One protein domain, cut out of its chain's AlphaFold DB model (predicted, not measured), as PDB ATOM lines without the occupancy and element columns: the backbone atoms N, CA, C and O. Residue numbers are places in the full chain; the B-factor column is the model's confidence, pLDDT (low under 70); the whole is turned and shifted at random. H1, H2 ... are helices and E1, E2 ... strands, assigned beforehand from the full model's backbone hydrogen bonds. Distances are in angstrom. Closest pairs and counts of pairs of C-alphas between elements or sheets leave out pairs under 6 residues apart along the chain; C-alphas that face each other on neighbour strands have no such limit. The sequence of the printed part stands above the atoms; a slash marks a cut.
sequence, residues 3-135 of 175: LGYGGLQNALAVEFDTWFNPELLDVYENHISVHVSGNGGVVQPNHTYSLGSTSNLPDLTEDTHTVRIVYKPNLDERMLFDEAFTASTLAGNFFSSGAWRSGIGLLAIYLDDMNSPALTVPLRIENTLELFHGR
ATOM      1  N   LEU A   3     298.780 305.057 245.226       91.50
ATOM      2  CA  LEU A   3     299.184 305.889 244.082       91.50
ATOM      3  C   LEU A   3     300.601 306.500 244.186       91.50
ATOM      4  O   LEU A   3     300.888 307.538 243.607       91.50
ATOM      5  N   GLY A   4     301.504 305.861 244.939       92.69
ATOM      6  CA  GLY A   4     302.866 306.331 245.188       92.69
ATOM      7  C   GLY A   4     303.030 307.457 246.224       92.69
ATOM      8  O   GLY A   4     304.170 307.839 246.476       92.69
ATOM      9  N   TYR A   5     301.967 307.980 246.845       94.06
ATOM     10  CA  TYR A   5     302.086 308.971 247.931       94.06
ATOM     11  C   TYR A   5     302.097 308.339 249.332       94.06
ATOM     12  O   TYR A   5     302.584 308.949 250.287       94.06
ATOM     13  N   GLY A   6     301.550 307.128 249.482       94.00
ATOM     14  CA  GLY A   6     301.490 306.454 250.779       94.00
ATOM     15  C   GLY A   6     302.883 306.226 251.368       94.00
ATOM     16  O   GLY A   6     303.774 305.702 250.703       94.00
ATOM     17  N   GLY A   7     303.071 306.615 252.630       93.19
ATOM     18  CA  GLY A   7     304.360 306.517 253.320       93.19
ATOM     19  C   GLY A   7     305.260 307.753 253.194       93.19
ATOM     20  O   GLY A   7     306.282 307.811 253.880       93.19
ATOM     21  N   LEU A   8     304.893 308.759 252.388       93.00
ATOM     22  CA  LEU A   8     305.632 310.023 252.341       93.00
ATOM     23  C   LEU A   8     305.563 310.740 253.695       93.00
ATOM     24  O   LEU A   8     304.495 310.884 254.287       93.00
ATOM     25  N   GLN A   9     306.711 311.198 254.185       91.94
ATOM     26  CA  GLN A   9     306.808 312.011 255.397       91.94
ATOM     27  C   GLN A   9     306.669 313.484 255.041       91.94
ATOM     28  O   GLN A   9     307.151 313.902 253.987       91.94
ATOM     29  N   ASN A  10     306.080 314.267 255.948       89.94
ATOM     30  CA  ASN A  10     305.967 315.716 255.800       89.94
ATOM     31  C   ASN A  10     305.384 316.124 254.430       89.94
ATOM     32  O   ASN A  10     305.983 316.883 253.665       89.94
ATOM     33  N   ALA A  11     304.237 315.535 254.096       92.44
ATOM     34  CA  ALA A  11     303.638 315.640 252.776       92.44
ATOM     35  C   ALA A  11     302.119 315.828 252.847       92.44
ATOM     36  O   ALA A  11     301.449 315.415 253.798       92.44
ATOM     37  N   LEU A  12     301.604 316.474 251.805       93.44
ATOM     38  CA  LEU A  12     300.194 316.649 251.478       93.44
ATOM     39  C   LEU A  12     299.999 316.029 250.092       93.44
ATOM     40  O   LEU A  12     300.767 316.338 249.181       93.44
ATOM     41  N   ALA A  13     298.982 315.191 249.938       95.81
ATOM     42  CA  ALA A  13     298.593 314.603 248.667       95.81
ATOM     43  C   ALA A  13     297.128 314.937 248.374       95.81
ATOM     44  O   ALA A  13     296.277 314.852 249.259       95.81
ATOM     45  N   VAL A  14     296.854 315.327 247.131       97.19
ATOM     46  CA  VAL A  14     295.502 315.339 246.571       97.19
ATOM     47  C   VAL A  14     295.429 314.139 245.644       97.19
ATOM     48  O   VAL A  14     296.172 314.063 244.666       97.19
ATOM     49  N   GLU A  15     294.590 313.189 246.011       96.00
ATOM     50  CA  GLU A  15     294.359 311.951 245.290       96.00
ATOM     51  C   GLU A  15     293.212 312.117 244.298       96.00
ATOM     52  O   GLU A  15     292.222 312.786 244.596       96.00
ATOM     53  N   PHE A  16     293.373 311.490 243.136       96.12
ATOM     54  CA  PHE A  16     292.337 311.252 242.139       96.12
ATOM     55  C   PHE A  16     292.307 309.740 241.942       96.12
ATOM     56  O   PHE A  16     293.114 309.209 241.177       96.12
ATOM     57  N   ASP A  17     291.473 309.049 242.716       94.38
ATOM     58  CA  ASP A  17     291.423 307.593 242.704       94.38
ATOM     59  C   ASP A  17     290.330 307.097 241.759       94.38
ATOM     60  O   ASP A  17     289.203 307.603 241.714       94.38
ATOM     61  N   THR A  18     290.693 306.086 240.985       93.81
ATOM     62  CA  THR A  18     289.839 305.418 240.007       93.81
ATOM     63  C   THR A  18     289.622 303.950 240.346       93.81
ATOM     64  O   THR A  18     289.130 303.187 239.513       93.81
ATOM     65  N   TRP A  19     290.048 303.521 241.530       91.25
ATOM     66  CA  TRP A  19     289.963 302.147 241.969       91.25
ATOM     67  C   TRP A  19     289.400 302.064 243.383       91.25
ATOM     68  O   TRP A  19     289.725 302.855 244.254       91.25
ATOM     69  N   PHE A  20     288.549 301.069 243.619       90.56
ATOM     70  CA  PHE A  20     287.964 300.841 244.933       90.56
ATOM     71  C   PHE A  20     288.834 299.892 245.769       90.56
ATOM     72  O   PHE A  20     288.930 298.696 245.465       90.56
ATOM     73  N   ASN A  21     289.412 300.400 246.862       90.31
ATOM     74  CA  ASN A  21     290.078 299.610 247.896       90.31
ATOM     75  C   ASN A  21     289.223 299.538 249.183       90.31
ATOM     76  O   ASN A  21     289.322 300.406 250.056       90.31
ATOM     77  N   PRO A  22     288.405 298.481 249.388       86.50
ATOM     78  CA  PRO A  22     287.552 298.364 250.579       86.50
ATOM     79  C   PRO A  22     288.339 298.381 251.898       86.50
ATOM     80  O   PRO A  22     287.841 298.848 252.921       86.50
ATOM     81  N   GLU A  23     289.576 297.883 251.895       89.00
ATOM     82  CA  GLU A  23     290.482 297.887 253.044       89.00
ATOM     83  C   GLU A  23     290.973 299.288 253.447       89.00
ATOM     84  O   GLU A  23     291.419 299.486 254.581       89.00
ATOM     85  N   LEU A  24     290.878 300.261 252.540       87.56
ATOM     86  CA  LEU A  24     291.231 301.662 252.767       87.56
ATOM     87  C   LEU A  24     290.014 302.534 253.105       87.56
ATOM     88  O   LEU A  24     290.189 303.697 253.469       87.56
ATOM     89  N   LEU A  25     288.819 301.930 253.153       84.75
ATOM     90  CA  LEU A  25     287.531 302.604 253.354       84.75
ATOM     91  C   LEU A  25     287.205 303.608 252.242       84.75
ATOM     92  O   LEU A  25     286.588 304.647 252.492       84.75
ATOM     93  N   ASP A  26     287.602 303.265 251.023       86.06
ATOM     94  CA  ASP A  26     287.299 304.047 249.837       86.06
ATOM     95  C   ASP A  26     285.796 304.110 249.578       86.06
ATOM     96  O   ASP A  26     285.001 303.273 250.025       86.06
ATOM     97  N   VAL A  27     285.408 305.113 248.800       83.81
ATOM     98  CA  VAL A  27     284.092 305.116 248.169       83.81
ATOM     99  C   VAL A  27     284.151 304.181 246.959       83.81
ATOM    100  O   VAL A  27     285.194 304.042 246.334       83.81
ATOM    101  N   TYR A  28     283.040 303.508 246.647       84.75
ATOM    102  CA  TYR A  28     282.989 302.559 245.529       84.75
ATOM    103  C   TYR A  28     283.243 303.216 244.161       84.75
ATOM    104  O   TYR A  28     283.826 302.593 243.280       84.75
ATOM    105  N   GLU A  29     282.800 304.462 244.004       90.31
ATOM    106  CA  GLU A  29     282.965 305.273 242.793       90.31
ATOM    107  C   GLU A  29     284.340 305.965 242.758       90.31
ATOM    108  O   GLU A  29     284.996 306.120 243.797       90.31
ATOM    109  N   ASN A  30     284.738 306.462 241.579       93.12
ATOM    110  CA  ASN A  30     285.863 307.393 241.444       93.12
ATOM    111  C   ASN A  30     285.740 308.537 242.456       93.12
ATOM    112  O   ASN A  30     284.649 309.076 242.680       93.12
ATOM    113  N   HIS A  31     286.855 308.938 243.057       95.12
ATOM    114  CA  HIS A  31     286.821 309.966 244.086       95.12
ATOM    115  C   HIS A  31     288.084 310.825 244.118       95.12
ATOM    116  O   HIS A  31     289.158 310.444 243.661       95.12
ATOM    117  N   ILE A  32     287.933 312.018 244.694       96.56
ATOM    118  CA  ILE A  32     289.040 312.891 245.076       96.56
ATOM    119  C   ILE A  32     289.133 312.881 246.591       96.56
ATOM    120  O   ILE A  32     288.113 313.000 247.272       96.56
ATOM    121  N   SER A  33     290.350 312.798 247.121       95.12
ATOM    122  CA  SER A  33     290.598 312.833 248.562       95.12
ATOM    123  C   SER A  33     291.852 313.639 248.901       95.12
ATOM    124  O   SER A  33     292.810 313.689 248.131       95.12
ATOM    125  N   VAL A  34     291.863 314.311 250.056       94.88
ATOM    126  CA  VAL A  34     293.020 315.094 250.518       94.88
ATOM    127  C   VAL A  34     293.652 314.439 251.736       94.88
ATOM    128  O   VAL A  34     293.068 314.415 252.817       94.88
ATOM    129  N   HIS A  35     294.894 313.984 251.587       92.69
ATOM    130  CA  HIS A  35     295.637 313.266 252.617       92.69
ATOM    131  C   HIS A  35     296.842 314.064 253.103       92.69
ATOM    132  O   HIS A  35     297.527 314.739 252.334       92.69
ATOM    133  N   VAL A  36     297.141 313.957 254.395       90.44
ATOM    134  CA  VAL A  36     298.278 314.633 255.028       90.44
ATOM    135  C   VAL A  36     299.046 313.674 255.922       90.44
ATOM    136  O   VAL A  36     298.464 312.771 256.516       90.44
ATOM    137  N   SER A  37     300.355 313.885 256.061       87.44
ATOM    138  CA  SER A  37     301.169 313.087 256.982       87.44
ATOM    139  C   SER A  37     300.863 313.371 258.454       87.44
ATOM    140  O   SER A  37     301.121 312.532 259.316       87.44
ATOM    141  N   GLY A  38     300.345 314.568 258.750       73.44
ATOM    142  CA  GLY A  38     300.231 315.077 260.113       73.44
ATOM    143  C   GLY A  38     301.599 315.335 260.759       73.44
ATOM    144  O   GLY A  38     302.646 315.196 260.122       73.44
ATOM    145  N   ASN A  39     301.587 315.726 262.037       68.25
ATOM    146  CA  ASN A  39     302.787 316.113 262.780       68.25
ATOM    147  C   ASN A  39     303.693 314.897 263.066       68.25
ATOM    148  O   ASN A  39     303.390 314.092 263.946       68.25
ATOM    149  N   GLY A  40     304.784 314.756 262.306       68.69
ATOM    150  CA  GLY A  40     305.774 313.680 262.460       68.69
ATOM    151  C   GLY A  40     305.353 312.302 261.929       68.69
ATOM    152  O   GLY A  40     306.040 311.316 262.194       68.69
ATOM    153  N   GLY A  41     304.231 312.216 261.207       84.88
ATOM    154  CA  GLY A  41     303.722 310.976 260.622       84.88
ATOM    155  C   GLY A  41     304.112 310.768 259.156       84.88
ATOM    156  O   GLY A  41     304.966 311.458 258.596       84.88
ATOM    157  N   VAL A  42     303.438 309.809 258.521       90.94
ATOM    158  CA  VAL A  42     303.478 309.573 257.071       90.94
ATOM    159  C   VAL A  42     302.077 309.710 256.494       90.94
ATOM    160  O   VAL A  42     301.101 309.473 257.206       90.94
ATOM    161  N   VAL A  43     301.962 310.056 255.213       91.44
ATOM    162  CA  VAL A  43     300.667 310.083 254.527       91.44
ATOM    163  C   VAL A  43     300.092 308.667 254.502       91.44
ATOM    164  O   VAL A  43     300.728 307.739 253.992       91.44
ATOM    165  N   GLN A  44     298.904 308.506 255.082       90.81
ATOM    166  CA  GLN A  44     298.157 307.249 255.107       90.81
ATOM    167  C   GLN A  44     297.057 307.297 254.043       90.81
ATOM    168  O   GLN A  44     296.315 308.280 254.021       90.81
ATOM    169  N   PRO A  45     296.919 306.262 253.197       89.75
ATOM    170  CA  PRO A  45     295.906 306.241 252.142       89.75
ATOM    171  C   PRO A  45     294.505 305.895 252.655       89.75
ATOM    172  O   PRO A  45     293.525 306.129 251.976       89.75
ATOM    173  N   ASN A  46     294.379 305.351 253.870       89.69
ATOM    174  CA  ASN A  46     293.063 305.045 254.418       89.69
ATOM    175  C   ASN A  46     292.258 306.339 254.642       89.69
ATOM    176  O   ASN A  46     292.745 307.273 255.287       89.69
ATOM    177  N   HIS A  47     291.012 306.362 254.171       86.62
ATOM    178  CA  HIS A  47     290.120 307.525 254.194       86.62
ATOM    179  C   HIS A  47     289.808 308.065 255.596       86.62
ATOM    180  O   HIS A  47     289.462 309.237 255.740       86.62
ATOM    181  N   THR A  48     290.029 307.280 256.655       84.94
ATOM    182  CA  THR A  48     289.975 307.778 258.045       84.94
ATOM    183  C   THR A  48     290.973 308.916 258.292       84.94
ATOM    184  O   THR A  48     290.743 309.743 259.170       84.94
ATOM    185  N   TYR A  49     292.072 308.962 257.528       84.62
ATOM    186  CA  TYR A  49     293.134 309.969 257.619       84.62
ATOM    187  C   TYR A  49     292.980 311.127 256.620       84.62
ATOM    188  O   TYR A  49     293.810 312.038 256.609       84.62
ATOM    189  N   SER A  50     291.920 311.112 255.808       89.19
ATOM    190  CA  SER A  50     291.614 312.182 254.863       89.19
ATOM    191  C   SER A  50     291.056 313.416 255.581       89.19
ATOM    192  O   SER A  50     290.288 313.319 256.545       89.19
ATOM    193  N   LEU A  51     291.424 314.606 255.105       89.06
ATOM    194  CA  LEU A  51     290.808 315.870 255.522       89.06
ATOM    195  C   LEU A  51     289.386 316.022 254.964       89.06
ATOM    196  O   LEU A  51     288.547 316.682 255.582       89.06
ATOM    197  N   GLY A  52     289.117 315.383 253.828       90.12
ATOM    198  CA  GLY A  52     287.839 315.385 253.133       90.12
ATOM    199  C   GLY A  52     287.965 314.706 251.773       90.12
ATOM    200  O   GLY A  52     289.043 314.694 251.171       90.12
ATOM    201  N   SER A  53     286.856 314.144 251.305       93.19
ATOM    202  CA  SER A  53     286.763 313.454 250.024       93.19
ATOM    203  C   SER A  53     285.400 313.680 249.371       93.19
ATOM    204  O   SER A  53     284.432 314.060 250.032       93.19
ATOM    205  N   THR A  54     285.330 313.471 248.059       93.25
ATOM    206  CA  THR A  54     284.099 313.557 247.264       93.25
ATOM    207  C   THR A  54     284.116 312.506 246.164       93.25
ATOM    208  O   THR A  54     285.165 312.249 245.576       93.25
ATOM    209  N   SER A  55     282.954 311.933 245.864       93.88
ATOM    210  CA  SER A  55     282.731 311.052 244.711       93.88
ATOM    211  C   SER A  55     281.691 311.619 243.738       93.88
ATOM    212  O   SER A  55     281.210 310.915 242.858       93.88
ATOM    213  N   ASN A  56     281.287 312.881 243.917       91.56
ATOM    214  CA  ASN A  56     280.373 313.562 243.001       91.56
ATOM    215  C   ASN A  56     281.162 314.133 241.817       91.56
ATOM    216  O   ASN A  56     281.373 315.342 241.722       91.56
ATOM    217  N   LEU A  57     281.677 313.237 240.980       93.06
ATOM    218  CA  LEU A  57     282.622 313.530 239.908       93.06
ATOM    219  C   LEU A  57     282.153 312.870 238.602       93.06
ATOM    220  O   LEU A  57     281.395 311.900 238.651       93.06
ATOM    221  N   PRO A  58     282.593 313.371 237.433       92.69
ATOM    222  CA  PRO A  58     282.554 312.575 236.213       92.69
ATOM    223  C   PRO A  58     283.435 311.322 236.352       92.69
ATOM    224  O   PRO A  58     284.278 311.231 237.249       92.69
ATOM    225  N   ASP A  59     283.248 310.367 235.443       92.56
ATOM    226  CA  ASP A  59     284.133 309.208 235.335       92.56
ATOM    227  C   ASP A  59     285.550 309.676 234.973       92.56
ATOM    228  O   ASP A  59     285.743 310.314 233.943       92.56
ATOM    229  N   LEU A  60     286.524 309.372 235.837       93.00
ATOM    230  CA  LEU A  60     287.929 309.763 235.666       93.00
ATOM    231  C   LEU A  60     288.730 308.781 234.794       93.00
ATOM    232  O   LEU A  60     289.937 308.951 234.601       93.00
ATOM    233  N   THR A  61     288.105 307.686 234.357       89.44
ATOM    234  CA  THR A  61     288.757 306.642 233.557       89.44
ATOM    235  C   THR A  61     288.689 306.902 232.057       89.44
ATOM    236  O   THR A  61     289.430 306.275 231.294       89.44
ATOM    237  N   GLU A  62     287.865 307.862 231.644       84.69
ATOM    238  CA  GLU A  62     287.653 308.261 230.258       84.69
ATOM    239  C   GLU A  62     288.024 309.744 230.059       84.69
ATOM    240  O   GLU A  62     288.183 310.492 231.015       84.69
ATOM    241  N   ASP A  63     288.181 310.174 228.805       90.12
ATOM    242  CA  ASP A  63     288.434 311.572 228.429       90.12
ATOM    243  C   ASP A  63     289.704 312.238 229.023       90.12
ATOM    244  O   ASP A  63     290.641 311.609 229.511       90.12
ATOM    245  N   THR A  64     289.815 313.553 228.817       95.62
ATOM    246  CA  THR A  64     290.867 314.411 229.370       95.62
ATOM    247  C   THR A  64     290.235 315.382 230.349       95.62
ATOM    248  O   THR A  64     289.389 316.183 229.952       95.62
ATOM    249  N   HIS A  65     290.713 315.374 231.590       96.25
ATOM    250  CA  HIS A  65     290.226 316.270 232.632       96.25
ATOM    251  C   HIS A  65     291.138 317.473 232.839       96.25
ATOM    252  O   HIS A  65     292.362 317.395 232.702       96.25
ATOM    253  N   THR A  66     290.539 318.595 233.232       97.69
ATOM    254  CA  THR A  66     291.288 319.776 233.677       97.69
ATOM    255  C   THR A  66     291.164 319.925 235.182       97.69
ATOM    256  O   THR A  66     290.062 319.995 235.720       97.69
ATOM    257  N   VAL A  67     292.304 320.035 235.863       98.12
ATOM    258  CA  VAL A  67     292.367 320.190 237.319       98.12
ATOM    259  C   VAL A  67     292.988 321.530 237.680       98.12
ATOM    260  O   VAL A  67     294.026 321.921 237.145       98.12
ATOM    261  N   ARG A  68     292.392 322.213 238.660       98.12
ATOM    262  CA  ARG A  68     292.999 323.382 239.307       98.12
ATOM    263  C   ARG A  68     292.902 323.247 240.818       98.12
ATOM    264  O   ARG A  68     291.814 323.101 241.362       98.12
ATOM    265  N   ILE A  69     294.038 323.368 241.495       97.56
ATOM    266  CA  ILE A  69     294.126 323.314 242.957       97.56
ATOM    267  C   ILE A  69     294.547 324.692 243.463       97.56
ATOM    268  O   ILE A  69     295.568 325.232 243.038       97.56
ATOM    269  N   VAL A  70     293.755 325.274 244.363       94.75
ATOM    270  CA  VAL A  70     293.985 326.615 244.910       94.75
ATOM    271  C   VAL A  70     294.030 326.546 246.427       94.75
ATOM    272  O   VAL A  70     293.056 326.163 247.070       94.75
ATOM    273  N   TYR A  71     295.149 326.980 247.003       91.69
ATOM    274  CA  TYR A  71     295.263 327.200 248.439       91.69
ATOM    275  C   TYR A  71     295.099 328.683 248.775       91.69
ATOM    276  O   TYR A  71     295.814 329.532 248.237       91.69
ATOM    277  N   LYS A  72     294.192 328.993 249.703       88.25
ATOM    278  CA  LYS A  72     294.055 330.324 250.305       88.25
ATOM    279  C   LYS A  72     294.432 330.234 251.785       88.25
ATOM    280  O   LYS A  72     293.791 329.478 252.505       88.25
ATOM    281  N   PRO A  73     295.413 331.013 252.277       83.38
ATOM    282  CA  PRO A  73     295.836 330.955 253.681       83.38
ATOM    283  C   PRO A  73     294.832 331.600 254.652       83.38
ATOM    284  O   PRO A  73     294.995 331.486 255.861       83.38
ATOM    285  N   ASN A  74     293.802 332.273 254.132       77.44
ATOM    286  CA  ASN A  74     292.744 332.892 254.920       77.44
ATOM    287  C   ASN A  74     291.420 332.174 254.677       77.44
ATOM    288  O   ASN A  74     291.115 331.794 253.543       77.44
ATOM    289  N   LEU A  75     290.619 332.078 255.734       71.06
ATOM    290  CA  LEU A  75     289.269 331.556 255.664       71.06
ATOM    291  C   LEU A  75     288.383 332.555 254.928       71.06
ATOM    292  O   LEU A  75     288.208 333.689 255.374       71.06
ATOM    293  N   ASP A  76     287.808 332.117 253.818       70.19
ATOM    294  CA  ASP A  76     286.670 332.792 253.214       70.19
ATOM    295  C   ASP A  76     285.406 332.140 253.779       70.19
ATOM    296  O   ASP A  76     285.084 331.003 253.436       70.19
ATOM    297  N   GLU A  77     284.716 332.832 254.690       67.06
ATOM    298  CA  GLU A  77     283.525 332.304 255.374       67.06
ATOM    299  C   GLU A  77     282.440 331.849 254.393       67.06
ATOM    300  O   GLU A  77     281.688 330.931 254.699       67.06
ATOM    301  N   ARG A  78     282.384 332.432 253.188       67.44
ATOM    302  CA  ARG A  78     281.421 332.034 252.152       67.44
ATOM    303  C   ARG A  78     281.652 330.605 251.675       67.44
ATOM    304  O   ARG A  78     280.692 329.928 251.332       67.44
ATOM    305  N   MET A  79     282.902 330.147 251.688       65.06
ATOM    306  CA  MET A  79     283.272 328.803 251.250       65.06
ATOM    307  C   MET A  79     282.948 327.734 252.302       65.06
ATOM    308  O   MET A  79     282.895 326.565 251.956       65.06
ATOM    309  N   LEU A  80     282.689 328.105 253.566       66.56
ATOM    310  CA  LEU A  80     282.183 327.160 254.578       66.56
ATOM    311  C   LEU A  80     280.737 326.727 254.317       66.56
ATOM    312  O   LEU A  80     280.293 325.717 254.855       66.56
ATOM    313  N   PHE A  81     280.001 327.521 253.541       68.38
ATOM    314  CA  PHE A  81     278.607 327.269 253.181       68.38
ATOM    315  C   PHE A  81     278.461 326.781 251.735       68.38
ATOM    316  O   PHE A  81     277.341 326.702 251.235       68.38
ATOM    317  N   ASP A  82     279.577 326.493 251.062       72.75
ATOM    318  CA  ASP A  82     279.597 325.901 249.726       72.75
ATOM    319  C   ASP A  82     279.250 324.405 249.822       72.75
ATOM    320  O   ASP A  82     279.698 323.721 250.744       72.75
ATOM    321  N   GLU A  83     278.468 323.884 248.876       76.06
ATOM    322  CA  GLU A  83     278.102 322.461 248.822       76.06
ATOM    323  C   GLU A  83     279.330 321.554 248.664       76.06
ATOM    324  O   GLU A  83     279.326 320.414 249.126       76.06
ATOM    325  N   ALA A  84     280.407 322.072 248.068       75.50
ATOM    326  CA  ALA A  84     281.669 321.358 247.909       75.50
ATOM    327  C   ALA A  84     282.507 321.281 249.198       75.50
ATOM    328  O   ALA A  84     283.554 320.620 249.218       75.50
ATOM    329  N   PHE A  85     282.116 321.993 250.261       77.00
ATOM    330  CA  PHE A  85     282.844 321.979 251.522       77.00
ATOM    331  C   PHE A  85     282.619 320.657 252.252       77.00
ATOM    332  O   PHE A  85     281.525 320.361 252.734       77.00
ATOM    333  N   THR A  86     283.688 319.878 252.398       76.25
ATOM    334  CA  THR A  86     283.683 318.682 253.236       76.25
ATOM    335  C   THR A  86     284.681 318.842 254.373       76.25
ATOM    336  O   THR A  86     285.787 319.362 254.227       76.25
ATOM    337  N   ALA A  87     284.263 318.402 255.555       61.56
ATOM    338  CA  ALA A  87     285.096 318.372 256.741       61.56
ATOM    339  C   ALA A  87     284.927 317.003 257.398       61.56
ATOM    340  O   ALA A  87     283.867 316.695 257.945       61.56
ATOM    341  N   SER A  88     285.969 316.171 257.337       66.44
ATOM    342  CA  SER A  88     285.994 314.908 258.077       66.44
ATOM    343  C   SER A  88     286.089 315.153 259.596       66.44
ATOM    344  O   SER A  88     286.288 316.275 260.071       66.44
ATOM    345  N   THR A  89     285.997 314.099 260.409       56.91
ATOM    346  CA  THR A  89     286.245 314.189 261.864       56.91
ATOM    347  C   THR A  89     287.634 314.752 262.195       56.91
ATOM    348  O   THR A  89     287.793 315.432 263.209       56.91
ATOM    349  N   LEU A  90     288.628 314.545 261.323       57.06
ATOM    350  CA  LEU A  90     289.956 315.150 261.450       57.06
ATOM    351  C   LEU A  90     289.947 316.655 261.188       57.06
ATOM    352  O   LEU A  90     290.613 317.391 261.918       57.06
ATOM    353  N   ALA A  91     289.137 317.138 260.244       58.50
ATOM    354  CA  ALA A  91     288.852 318.566 260.144       58.50
ATOM    355  C   ALA A  91     288.172 319.075 261.430       58.50
ATOM    356  O   ALA A  91     288.528 320.132 261.940       58.50
ATOM    357  N   GLY A  92     287.289 318.285 262.051       58.22
ATOM    358  CA  GLY A  92     286.724 318.574 263.378       58.22
ATOM    359  C   GLY A  92     287.779 318.793 264.477       58.22
ATOM    360  O   GLY A  92     287.696 319.766 265.229       58.22
ATOM    361  N   ASN A  93     288.814 317.945 264.536       57.59
ATOM    362  CA  ASN A  93     289.961 318.130 265.442       57.59
ATOM    363  C   ASN A  93     290.776 319.386 265.107       57.59
ATOM    364  O   ASN A  93     291.306 320.060 265.992       57.59
ATOM    365  N   PHE A  94     290.843 319.726 263.822       56.50
ATOM    366  CA  PHE A  94     291.460 320.957 263.356       56.50
ATOM    367  C   PHE A  94     290.728 322.192 263.920       56.50
ATOM    368  O   PHE A  94     291.365 323.102 264.459       56.50
ATOM    369  N   PHE A  95     289.389 322.173 263.924       57.84
ATOM    370  CA  PHE A  95     288.545 323.232 264.494       57.84
ATOM    371  C   PHE A  95     288.542 323.276 266.035       57.84
ATOM    372  O   PHE A  95     288.467 324.366 266.610       57.84
ATOM    373  N   SER A  96     288.657 322.133 266.720       57.53
ATOM    374  CA  SER A  96     288.590 322.060 268.193       57.53
ATOM    375  C   SER A  96     289.839 322.601 268.904       57.53
ATOM    376  O   SER A  96     289.768 322.995 270.066       57.53
ATOM    377  N   SER A  97     290.967 322.705 268.195       57.75
ATOM    378  CA  SER A  97     292.253 323.177 268.732       57.75
ATOM    379  C   SER A  97     292.322 324.682 269.059       57.75
ATOM    380  O   SER A  97     293.350 325.165 269.529       57.75
ATOM    381  N   GLY A  98     291.265 325.460 268.789       50.53
ATOM    382  CA  GLY A  98     291.278 326.922 268.970       50.53
ATOM    383  C   GLY A  98     292.123 327.679 267.932       50.53
ATOM    384  O   GLY A  98     292.193 328.909 267.972       50.53
ATOM    385  N   ALA A  99     292.720 326.961 266.971       51.34
ATOM    386  CA  ALA A  99     293.580 327.499 265.920       51.34
ATOM    387  C   ALA A  99     292.855 328.416 264.918       51.34
ATOM    388  O   ALA A  99     293.519 329.149 264.188       51.34
ATOM    389  N   TRP A 100     291.516 328.453 264.924       50.78
ATOM    390  CA  TRP A 100     290.723 329.395 264.123       50.78
ATOM    391  C   TRP A 100     291.062 330.861 264.412       50.78
ATOM    392  O   TRP A 100     291.008 331.688 263.506       50.78
ATOM    393  N   ARG A 101     291.507 331.187 265.634       47.94
ATOM    394  CA  ARG A 101     291.965 332.543 265.989       47.94
ATOM    395  C   ARG A 101     293.291 332.943 265.333       47.94
ATOM    396  O   ARG A 101     293.579 334.132 265.258       47.94
ATOM    397  N   SER A 102     294.085 331.976 264.871       52.91
ATOM    398  CA  SER A 102     295.366 332.196 264.183       52.91
ATOM    399  C   SER A 102     295.257 332.123 262.655       52.91
ATOM    400  O   SER A 102     296.279 332.245 261.988       52.91
ATOM    401  N   GLY A 103     294.045 331.948 262.113       60.03
ATOM    402  CA  GLY A 103     293.795 331.744 260.686       60.03
ATOM    403  C   GLY A 103     293.746 330.260 260.319       60.03
ATOM    404  O   GLY A 103     294.632 329.482 260.670       60.03
ATOM    405  N   ILE A 104     292.688 329.865 259.616       70.56
ATOM    406  CA  ILE A 104     292.605 328.584 258.910       70.56
ATOM    407  C   ILE A 104     292.572 328.880 257.417       70.56
ATOM    408  O   ILE A 104     291.847 329.775 256.988       70.56
ATOM    409  N   GLY A 105     293.382 328.166 256.641       81.56
ATOM    410  CA  GLY A 105     293.322 328.234 255.191       81.56
ATOM    411  C   GLY A 105     292.326 327.228 254.622       81.56
ATOM    412  O   GLY A 105     291.794 326.369 255.330       81.56
ATOM    413  N   LEU A 106     292.095 327.333 253.320       87.00
ATOM    414  CA  LEU A 106     291.245 326.433 252.550       87.00
ATOM    415  C   LEU A 106     292.015 325.941 251.331       87.00
ATOM    416  O   LEU A 106     292.681 326.726 250.650       87.00
ATOM    417  N   LEU A 107     291.898 324.646 251.054       92.50
ATOM    418  CA  LEU A 107     292.332 324.036 249.807       92.50
ATOM    419  C   LEU A 107     291.085 323.708 248.984       92.50
ATOM    420  O   LEU A 107     290.253 322.924 249.432       92.50
ATOM    421  N   ALA A 108     290.962 324.317 247.809       94.00
ATOM    422  CA  ALA A 108     289.878 324.069 246.865       94.00
ATOM    423  C   ALA A 108     290.418 323.350 245.625       94.00
ATOM    424  O   ALA A 108     291.435 323.761 245.055       94.00
ATOM    425  N   ILE A 109     289.727 322.295 245.209       97.12
ATOM    426  CA  ILE A 109     290.039 321.468 244.051       97.12
ATOM    427  C   ILE A 109     288.888 321.616 243.059       97.12
ATOM    428  O   ILE A 109     287.737 321.337 243.383       97.12
ATOM    429  N   TYR A 110     289.212 322.068 241.853       97.38
ATOM    430  CA  TYR A 110     288.304 322.174 240.716       97.38
ATOM    431  C   TYR A 110     288.635 321.059 239.729       97.38
ATOM    432  O   TYR A 110     289.815 320.844 239.435       97.38
ATOM    433  N   LEU A 111     287.603 320.396 239.220       97.44
ATOM    434  CA  LEU A 111     287.690 319.354 238.204       97.44
ATOM    435  C   LEU A 111     286.676 319.689 237.110       97.44
ATOM    436  O   LEU A 111     285.484 319.776 237.399       97.44
ATOM    437  N   ASP A 112     287.167 319.892 235.890       96.50
ATOM    438  CA  ASP A 112     286.434 320.256 234.669       96.50
ATOM    439  C   ASP A 112     285.659 321.587 234.729       96.50
ATOM    440  O   ASP A 112     285.939 322.484 233.930       96.50
ATOM    441  N   ASP A 113     284.762 321.792 235.699       94.44
ATOM    442  CA  ASP A 113     284.194 323.110 235.992       94.44
ATOM    443  C   ASP A 113     285.181 323.964 236.803       94.44
ATOM    444  O   ASP A 113     285.553 323.661 237.935       94.44
ATOM    445  N   MET A 114     285.595 325.091 236.221       95.38
ATOM    446  CA  MET A 114     286.493 326.058 236.858       95.38
ATOM    447  C   MET A 114     285.747 327.177 237.599       95.38
ATOM    448  O   MET A 114     286.388 328.109 238.096       95.38
ATOM    449  N   ASN A 115     284.417 327.125 237.684       92.50
ATOM    450  CA  ASN A 115     283.620 328.083 238.452       92.50
ATOM    451  C   ASN A 115     283.282 327.545 239.843       92.50
ATOM    452  O   ASN A 115     283.386 328.294 240.817       92.50
ATOM    453  N   SER A 116     282.963 326.255 239.935       91.38
ATOM    454  CA  SER A 116     282.533 325.589 241.169       91.38
ATOM    455  C   SER A 116     283.553 324.517 241.569       91.38
ATOM    456  O   SER A 116     283.916 323.695 240.729       91.38
ATOM    457  N   PRO A 117     284.081 324.520 242.804       94.19
ATOM    458  CA  PRO A 117     285.009 323.478 243.231       94.19
ATOM    459  C   PRO A 117     284.288 322.130 243.353       94.19
ATOM    460  O   PRO A 117     283.140 322.070 243.773       94.19
ATOM    461  N   ALA A 118     284.984 321.041 243.034       95.12
ATOM    462  CA  ALA A 118     284.506 319.686 243.296       95.12
ATOM    463  C   ALA A 118     284.695 319.305 244.775       95.12
ATOM    464  O   ALA A 118     283.888 318.574 245.347       95.12
ATOM    465  N   LEU A 119     285.765 319.814 245.399       94.56
ATOM    466  CA  LEU A 119     286.106 319.551 246.794       94.56
ATOM    467  C   LEU A 119     286.759 320.776 247.431       94.56
ATOM    468  O   LEU A 119     287.710 321.332 246.883       94.56
ATOM    469  N   THR A 120     286.303 321.159 248.620       92.12
ATOM    470  CA  THR A 120     286.982 322.140 249.471       92.12
ATOM    471  C   THR A 120     287.208 321.556 250.857       92.12
ATOM    472  O   THR A 120     286.264 321.077 251.480       92.12
ATOM    473  N   VAL A 121     288.447 321.634 251.354       89.50
ATOM    474  CA  VAL A 121     288.817 321.166 252.699       89.50
ATOM    475  C   VAL A 121     289.527 322.261 253.503       89.50
ATOM    476  O   VAL A 121     290.298 323.052 252.939       89.50
ATOM    477  N   PRO A 122     289.316 322.328 254.830       85.50
ATOM    478  CA  PRO A 122     290.102 323.196 255.698       85.50
ATOM    479  C   PRO A 122     291.539 322.678 255.807       85.50
ATOM    480  O   PRO A 122     291.776 321.505 256.091       85.50
ATOM    481  N   LEU A 123     292.511 323.569 255.600       85.06
ATOM    482  CA  LEU A 123     293.932 323.231 255.636       85.06
ATOM    483  C   LEU A 123     294.768 324.408 256.138       85.06
ATOM    484  O   LEU A 123     294.658 325.539 255.668       85.06
ATOM    485  N   ARG A 124     295.707 324.125 257.033       82.50
ATOM    486  CA  ARG A 124     296.708 325.096 257.473       82.50
ATOM    487  C   ARG A 124     298.094 324.537 257.234       82.50
ATOM    488  O   ARG A 124     298.606 323.766 258.043       82.50
ATOM    489  N   ILE A 125     298.682 324.923 256.106       83.50
ATOM    490  CA  ILE A 125     299.929 324.332 255.625       83.50
ATOM    491  C   ILE A 125     301.045 324.453 256.668       83.50
ATOM    492  O   ILE A 125     301.784 323.494 256.856       83.50
ATOM    493  N   GLU A 126     301.128 325.560 257.407       77.25
ATOM    494  CA  GLU A 126     302.167 325.774 258.422       77.25
ATOM    495  C   GLU A 126     302.088 324.835 259.634       77.25
ATOM    496  O   GLU A 126     303.091 324.636 260.312       77.25
ATOM    497  N   ASN A 127     300.914 324.259 259.907       75.19
ATOM    498  CA  ASN A 127     300.720 323.289 260.988       75.19
ATOM    499  C   ASN A 127     300.684 321.846 260.471       75.19
ATOM    500  O   ASN A 127     300.755 320.905 261.259       75.19
ATOM    501  N   THR A 128     300.507 321.675 259.163       77.06
ATOM    502  CA  THR A 128     300.417 320.372 258.509       77.06
ATOM    503  C   THR A 128     301.774 319.912 257.985       77.06
ATOM    504  O   THR A 128     302.054 318.717 258.036       77.06
ATOM    505  N   LEU A 129     302.598 320.842 257.490       83.94
ATOM    506  CA  LEU A 129     303.889 320.576 256.864       83.94
ATOM    507  C   LEU A 129     305.013 321.366 257.550       83.94
ATOM    508  O   LEU A 129     304.941 322.582 257.725       83.94
ATOM    509  N   GLU A 130     306.112 320.687 257.848       84.25
ATOM    510  CA  GLU A 130     307.383 321.271 258.257       84.25
ATOM    511  C   GLU A 130     308.155 321.781 257.030       84.25
ATOM    512  O   GLU A 130     308.975 321.087 256.426       84.25
ATOM    513  N   LEU A 131     307.892 323.016 256.612       80.88
ATOM    514  CA  LEU A 131     308.530 323.576 255.418       80.88
ATOM    515  C   LEU A 131     309.958 324.076 255.692       80.88
ATOM    516  O   LEU A 131     310.172 325.012 256.467       80.88
ATOM    517  N   PHE A 132     310.949 323.565 254.954       77.38
ATOM    518  CA  PHE A 132     312.336 324.030 255.069       77.38
ATOM    519  C   PHE A 132     312.530 325.382 254.363       77.38
ATOM    520  O   PHE A 132     312.577 325.472 253.133       77.38
ATOM    521  N   HIS A 133     312.624 326.461 255.148       80.44
ATOM    522  CA  HIS A 133     312.628 327.857 254.671       80.44
ATOM    523  C   HIS A 133     311.391 328.197 253.813       80.44
ATOM    524  O   HIS A 133     311.484 328.938 252.823       80.44
ATOM    525  N   GLY A 134     310.235 327.632 254.175       80.00
ATOM    526  CA  GLY A 134     308.980 327.841 253.452       80.00
ATOM    527  C   GLY A 134     308.990 327.244 252.043       80.00
ATOM    528  O   GLY A 134     308.406 327.838 251.141       80.00
ATOM    529  N   ARG A 135     309.728 326.151 251.815       84.56
ATOM    530  CA  ARG A 135     309.788 325.444 250.530       84.56
ATOM    531  C   ARG A 135     309.348 323.993 250.689       84.56
ATOM    532  O   ARG A 135     309.589 323.386 251.729       84.56
TER     533      ARG A 135
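What this domain is: This is residues 3 to 135 of the 175 residues of an uncharacterized protein of Phytophthora fragariae (UniProt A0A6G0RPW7). Two small antiparallel sheets, E1 E2 E3 and E4 E5 E6, stand face to face as a sandwich that closes where E3 meets E6 and is more open toward E1 and E4. The short helix H2 covers the closed side beside E3 and E6, while long loops extend from the first sheet. The printed part has 133 residues, in the order E1 E2 E3 E4 H1 H2 H3 E5 E6 H4; the class is mixed, with under half of the residues in named elements. It is compact, with a radius of gyration of the C-alphas of 14.5 A and spans of 42 by 33 by 28 A.

Where its parts are: Start at C-alpha 105 (293.322, 328.234, 255.191), where E5, residues 105 to 111, sets out on its 20.0 A. Beside it look for E4, residues 67 to 72, 16.6 A, and E6, residues 119 to 123, 12.4 A. For the other sheet, find C-alpha 12 at (300.194, 316.649, 251.478), where E1, residues 12 to 17, begins its 15.4 A; E2, residues 31 to 36, covers 16.5 A and E3, residues 50 to 54, 10.8 A. The helices are H1, residues 77 to 81, H2, residues 89 to 96, 10.4 A long, H3, residues 99 to 102, and H4, residues 125 to 128, which ends at C-alpha 128 (300.417, 320.372, 258.509).

How they stand to each other: In the first sheet to read, E4 and E5 are antiparallel, with N 70 and O 108 at 2.9 A; the hairpin E5 and E6 has N 107 and O 121 at 2.9 A. In the other, E1 E2 E3 is a meander, each strand the antiparallel neighbour of the one before: look for N 15 and O 33 at 2.8 A in the hairpin E1 and E2, and N 51 and O 34 at 2.8 A in the hairpin E2 and E3. The sheets' strands stand at 23 degrees. The closest C-alphas of E3 and E6 are those of Gly 52 and Val 121, 5.9 A; E2 and E5 are near each other, and E1 and E4 are apart. H2 only grazes both sheets; its closest C-alpha pair with E3 is Ala 91 and Leu 51, 5.7 A. H1 and H4 only graze the sheet E4 E5 E6, and H3 is on neither sheet. Every O i to N i+4 pair of H2 is within hydrogen-bond range; H1 has 0 of 1, but 2 of 2 O i to N i+3 pairs, and H3 and H4 are too short for an i+4 pair.

The domain as a whole: The C-alphas of Asp 63 and Gly 98 are the two farthest apart, 43.4 A. The printed part has no cut. The links E1 to E2, E2 to E3 and E3 to E4 are long. The mean pLDDT of the printed part is 83.5; look for values under 70 at residues 39 to 40, 77 to 81 and 87 to 103.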